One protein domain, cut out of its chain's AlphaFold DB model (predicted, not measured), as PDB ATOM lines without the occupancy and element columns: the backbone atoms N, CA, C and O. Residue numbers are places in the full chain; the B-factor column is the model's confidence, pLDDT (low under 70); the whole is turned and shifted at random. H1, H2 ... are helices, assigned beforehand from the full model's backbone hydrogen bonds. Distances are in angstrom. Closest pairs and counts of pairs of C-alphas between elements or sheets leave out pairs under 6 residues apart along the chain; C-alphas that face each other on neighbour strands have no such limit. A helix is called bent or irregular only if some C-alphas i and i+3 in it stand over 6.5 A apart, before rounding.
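AT A GLANCE: This is residues 45 to 86 of the 87 residues of the protein "DUF2252 domain-containing protein" of Flavobacterium sp. Sd200 (UniProt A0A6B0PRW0). Four helices follow one another round a flat ring, with H2, the longest, along one side, H3 turning back from its far end at a corner, H4 next, and H1 closing the ring where it meets H4 crosswise. Residues 53 to 59, of which 57 to 59 belong to H2, stand free and make the corner of the ring between H1 and H2. The printed part has 42 residues with four named helices, in the order H1, H2, H3, H4, and no named strand; the class is all helix. The whole is compact, with a radius of gyration of the C-alphas of 10.3 A, and spans 30 by 23 by 12 A.

IN THESE COORDINATES: H2, residues 57 to 68, runs 17.6 A from C-alpha 57 at (118.639, 141.303, 161.337) to C-alpha 68 at (123.221, 155.675, 170.362). It is irregular, but only just: C-alphas 58 and 61 are 6.9 A apart. H3 is residues 71 to 77, 9.9 A long. H4 is residues 79 to 84, 8.7 A, ending with C-alpha 84 at (122.653, 141.467, 184.085). H1 is residues 45 to 50, 8.6 A.

HOW THE PARTS SIT: H2 and H3 touch only at the corner by their link, H2 with residues 66 to 68 alone; their closest C-alphas, those of Met 67 and Phe 74, are 4.5 A apart. They run opposite ways at a steep tilt of 38 degrees, only just beyond shallow. H3 and H4 meet only through their link. H4 and H1 touch, about perpendicular at 84 degrees, with the closest C-alphas, Ile 47 and Val 81, 6.2 A apart. H1 is apart from H2 and H3, and H2 from H4. Every O i to N i+4 pair is within hydrogen-bond range in H1, H3 and H4; in H2, 6 of 8 are.

THE WHOLE: The C-alphas farthest apart, those of Ser 58 and Leu 86, are 30.6 A apart. The printed part has no cut. The links from H2 to H3 and from H3 to H4 are tight, and the link from H1 to H2 is short. The mean pLDDT of the printed part is 94.9, and no printed residue is under 70.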
ATOM      1  N   ILE A  45     127.945 145.875 175.502       93.81
ATOM      2  CA  ILE A  45     127.704 145.663 174.070       93.81
ATOM      3  C   ILE A  45     127.528 144.174 173.761       93.81
ATOM      4  O   ILE A  45     126.692 143.816 172.930       93.81
ATOM      5  N   ASN A  46     128.262 143.293 174.446       95.25
ATOM      6  CA  ASN A  46     128.099 141.850 174.277       95.25
ATOM      7  C   ASN A  46     126.734 141.389 174.799       95.25
ATOM      8  O   ASN A  46     126.056 140.630 174.110       95.25
ATOM      9  N   ILE A  47     126.282 141.926 175.937       95.69
ATOM     10  CA  ILE A  47     124.927 141.679 176.455       95.69
ATOM     11  C   ILE A  47     123.869 142.115 175.428       95.69
ATOM     12  O   ILE A  47     122.922 141.379 175.160       95.69
ATOM     13  N   LEU A  48     124.025 143.290 174.806       95.00
ATOM     14  CA  LEU A  48     123.086 143.776 173.786       95.00
ATOM     15  C   LEU A  48     123.070 142.912 172.520       95.00
ATOM     16  O   LEU A  48     121.998 142.703 171.942       95.00
ATOM     17  N   LYS A  49     124.232 142.413 172.085       94.75
ATOM     18  CA  LYS A  49     124.339 141.472 170.960       94.75
ATOM     19  C   LYS A  49     123.634 140.158 171.282       94.75
ATOM     20  O   LYS A  49     122.840 139.691 170.470       94.75
ATOM     21  N   GLU A  50     123.846 139.620 172.481       95.31
ATOM     22  CA  GLU A  50     123.171 138.407 172.947       95.31
ATOM     23  C   GLU A  50     121.651 138.603 172.992       95.31
ATOM     24  O   GLU A  50     120.900 137.829 172.402       95.31
ATOM     25  N   SER A  51     121.194 139.728 173.553       93.94
ATOM     26  CA  SER A  51     119.773 140.101 173.594       93.94
ATOM     27  C   SER A  51     119.147 140.312 172.207       93.94
ATOM     28  O   SER A  51     117.933 140.538 172.113       93.94
ATOM     29  N   SER A  52     119.959 140.393 171.150       94.19
ATOM     30  CA  SER A  52     119.516 140.621 169.772       94.19
ATOM     31  C   SER A  52     119.330 139.332 168.981       94.19
ATOM     32  O   SER A  52     118.750 139.391 167.896       94.19
ATOM     33  N   LYS A  53     119.774 138.180 169.501       95.31
ATOM     34  CA  LYS A  53     119.546 136.884 168.855       95.31
ATOM     35  C   LYS A  53     118.044 136.640 168.674       95.31
ATOM     36  O   LYS A  53     117.245 136.944 169.554       95.31
ATOM     37  N   GLY A  54     117.662 136.142 167.498       95.44
ATOM     38  CA  GLY A  54     116.262 135.895 167.131       95.44
ATOM     39  C   GLY A  54     115.473 137.122 166.651       95.44
ATOM     40  O   GLY A  54     114.301 136.987 166.319       95.44
ATOM     41  N   ARG A  55     116.081 138.317 166.581       94.88
ATOM     42  CA  ARG A  55     115.438 139.511 166.003       94.88
ATOM     43  C   ARG A  55     115.666 139.606 164.495       94.88
ATOM     44  O   ARG A  55     116.597 139.018 163.953       94.88
ATOM     45  N   ILE A  56     114.848 140.421 163.829       97.19
ATOM     46  CA  ILE A  56     114.993 140.730 162.402       97.19
ATOM     47  C   ILE A  56     116.316 141.478 162.175       97.19
ATOM     48  O   ILE A  56     116.469 142.629 162.592       97.19
ATOM     49  N   GLN A  57     117.262 140.824 161.496       95.69
ATOM     50  CA  GLN A  57     118.639 141.303 161.337       95.69
ATOM     51  C   GLN A  57     118.727 142.674 160.650       95.69
ATOM     52  O   GLN A  57     119.531 143.512 161.059       95.69
ATOM     53  N   SER A  58     117.872 142.936 159.656       97.31
ATOM     54  CA  SER A  58     117.843 144.209 158.918       97.31
ATOM     55  C   SER A  58     117.441 145.411 159.777       97.31
ATOM     56  O   SER A  58     117.763 146.541 159.425       97.31
ATOM     57  N   LEU A  59     116.786 145.189 160.921       97.25
ATOM     58  CA  LEU A  59     116.357 146.250 161.837       97.25
ATOM     59  C   LEU A  59     117.325 146.477 163.004       97.25
ATOM     60  O   LEU A  59     117.159 147.438 163.760       97.25
ATOM     61  N   LEU A  60     118.344 145.626 163.177       95.94
ATOM     62  CA  LEU A  60     119.337 145.814 164.236       95.94
ATOM     63  C   LEU A  60     120.133 147.121 164.096       95.94
ATOM     64  O   LEU A  60     120.297 147.785 165.121       95.94
ATOM     65  N   PRO A  61     120.572 147.553 162.894       96.44
ATOM     66  CA  PRO A  61     121.239 148.845 162.741       96.44
ATOM     67  C   PRO A  61     120.372 150.010 163.231       96.44
ATOM     68  O   PRO A  61     120.829 150.799 164.053       96.44
ATOM     69  N   LEU A  62     119.093 150.043 162.838       96.75
ATOM     70  CA  LEU A  62     118.142 151.073 163.271       96.75
ATOM     71  C   LEU A  62     117.943 151.073 164.794       96.75
ATOM     72  O   LEU A  62     117.828 152.130 165.416       96.75
ATOM     73  N   ARG A  63     117.909 149.890 165.425       95.31
ATOM     74  CA  ARG A  63     117.868 149.781 166.891       95.31
ATOM     75  C   ARG A  63     119.088 150.455 167.512       95.31
ATOM     76  O   ARG A  63     118.930 151.238 168.445       95.31
ATOM     77  N   TYR A  64     120.284 150.116 167.038       95.44
ATOM     78  CA  TYR A  64     121.519 150.629 167.619       95.44
ATOM     79  C   TYR A  64     121.676 152.130 167.396       95.44
ATOM     80  O   TYR A  64     122.031 152.820 168.341       95.44
ATOM     81  N   GLU A  65     121.307 152.637 166.221       96.62
ATOM     82  CA  GLU A  65     121.283 154.070 165.913       96.62
ATOM     83  C   GLU A  65     120.370 154.847 166.876       96.62
ATOM     84  O   GLU A  65     120.775 155.832 167.495       96.62
ATOM     85  N   ARG A  66     119.140 154.355 167.092       96.81
ATOM     86  CA  ARG A  66     118.196 154.975 168.037       96.81
ATOM     87  C   ARG A  66     118.696 154.923 169.480       96.81
ATOM     88  O   ARG A  66     118.470 155.861 170.241       96.81
ATOM     89  N   MET A  67     119.372 153.840 169.863       96.56
ATOM     90  CA  MET A  67     119.985 153.715 171.187       96.56
ATOM     91  C   MET A  67     121.210 154.626 171.350       96.56
ATOM     92  O   MET A  67     121.410 155.152 172.441       96.56
ATOM     93  N   SER A  68     122.008 154.847 170.302       96.38
ATOM     94  CA  SER A  68     123.221 155.675 170.362       96.38
ATOM     95  C   SER A  68     122.954 157.180 170.343       96.38
ATOM     96  O   SER A  68     123.876 157.954 170.574       96.38
ATOM     97  N   ALA A  69     121.713 157.609 170.095       97.62
ATOM     98  CA  ALA A  69     121.353 159.023 169.976       97.62
ATOM     99  C   ALA A  69     121.647 159.861 171.238       97.62
ATOM    100  O   ALA A  69     121.885 161.061 171.139       97.62
ATOM    101  N   SER A  70     121.610 159.259 172.432       97.69
ATOM    102  CA  SER A  70     121.993 159.925 173.683       97.69
ATOM    103  C   SER A  70     122.300 158.900 174.785       97.69
ATOM    104  O   SER A  70     121.804 157.771 174.716       97.69
ATOM    105  N   PRO A  71     123.027 159.278 175.857       96.44
ATOM    106  CA  PRO A  71     123.211 158.412 177.024       96.44
ATOM    107  C   PRO A  71     121.884 157.939 177.638       96.44
ATOM    108  O   PRO A  71     121.759 156.792 178.063       96.44
ATOM    109  N   PHE A  72     120.865 158.804 177.634       95.94
ATOM    110  CA  PHE A  72     119.533 158.461 178.123       95.94
ATOM    111  C   PHE A  72     118.832 157.436 177.219       95.94
ATOM    112  O   PHE A  72     118.239 156.478 177.718       95.94
ATOM    113  N   SER A  73     118.935 157.595 175.896       97.19
ATOM    114  CA  SER A  73     118.400 156.637 174.921       97.19
ATOM    115  C   SER A  73     119.065 155.269 175.058       97.19
ATOM    116  O   SER A  73     118.374 154.248 175.029       97.19
ATOM    117  N   PHE A  74     120.384 155.240 175.273       95.81
ATOM    118  CA  PHE A  74     121.115 154.008 175.542       95.81
ATOM    119  C   PHE A  74     120.568 153.325 176.796       95.81
ATOM    120  O   PHE A  74     120.128 152.180 176.712       95.81
ATOM    121  N   TYR A  75     120.503 154.057 177.914       93.75
ATOM    122  CA  TYR A  75     120.003 153.552 179.194       93.75
ATOM    123  C   TYR A  75     118.583 152.970 179.083       93.75
ATOM    124  O   TYR A  75     118.314 151.865 179.553       93.75
ATOM    125  N   ARG A  76     117.674 153.671 178.390       94.75
ATOM    126  CA  ARG A  76     116.297 153.203 178.149       94.75
ATOM    127  C   ARG A  76     116.222 151.992 177.212       94.75
ATOM    128  O   ARG A  76     115.296 151.195 177.336       94.75
ATOM    129  N   GLY A  77     117.165 151.842 176.282       93.25
ATOM    130  CA  GLY A  77     117.212 150.736 175.319       93.25
ATOM    131  C   GLY A  77     117.987 149.499 175.788       93.25
ATOM    132  O   GLY A  77     117.933 148.453 175.130       93.25
ATOM    133  N   SER A  78     118.710 149.591 176.909       94.88
ATOM    134  CA  SER A  78     119.628 148.562 177.407       94.88
ATOM    135  C   SER A  78     119.085 147.766 178.599       94.88
ATOM    136  O   SER A  78     119.833 147.442 179.519       94.88
ATOM    137  N   ALA A  79     117.796 147.404 178.589       93.50
ATOM    138  CA  ALA A  79     117.160 146.654 179.683       93.50
ATOM    139  C   ALA A  79     117.899 145.361 180.075       93.50
ATOM    140  O   ALA A  79     118.017 145.050 181.255       93.50
ATOM    141  N   ALA A  80     118.464 144.646 179.098       94.06
ATOM    142  CA  ALA A  80     119.255 143.442 179.350       94.06
ATOM    143  C   ALA A  80     120.540 143.717 180.154       94.06
ATOM    144  O   ALA A  80     120.945 142.881 180.954       94.06
ATOM    145  N   VAL A  81     121.163 144.890 179.980       93.44
ATOM    146  CA  VAL A  81     122.342 145.291 180.766       93.44
ATOM    147  C   VAL A  81     121.944 145.487 182.227       93.44
ATOM    148  O   VAL A  81     122.604 144.952 183.106       93.44
ATOM    149  N   MET A  82     120.814 146.157 182.479       92.50
ATOM    150  CA  MET A  82     120.295 146.341 183.840       92.50
ATOM    151  C   MET A  82     119.919 145.011 184.502       92.50
ATOM    152  O   MET A  82     120.190 144.819 185.678       92.50
ATOM    153  N   ALA A  83     119.323 144.076 183.754       93.00
ATOM    154  CA  ALA A  83     119.022 142.741 184.272       93.00
ATOM    155  C   ALA A  83     120.302 141.965 184.635       93.00
ATOM    156  O   ALA A  83     120.354 141.323 185.682       93.00
ATOM    157  N   SER A  84     121.347 142.073 183.807       90.94
ATOM    158  CA  SER A  84     122.653 141.467 184.085       90.94
ATOM    159  C   SER A  84     123.327 142.033 185.335       90.94
ATOM    160  O   SER A  84     124.114 141.320 185.942       90.94
ATOM    161  N   ASP A  85     123.043 143.281 185.716       87.19
ATOM    162  CA  ASP A  85     123.589 143.890 186.936       87.19
ATOM    163  C   ASP A  85     122.914 143.343 188.221       87.19
ATOM    164  O   ASP A  85     123.409 143.586 189.319       87.19
ATOM    165  N   LEU A  86     121.789 142.619 188.104       85.56
ATOM    166  CA  LEU A  86     121.022 142.044 189.225       85.56
ATOM    167  C   LEU A  86     121.166 140.520 189.366       85.56
ATOM    168  O   LEU A  86     120.496 139.928 190.215       85.56
TER     169      LEU A  86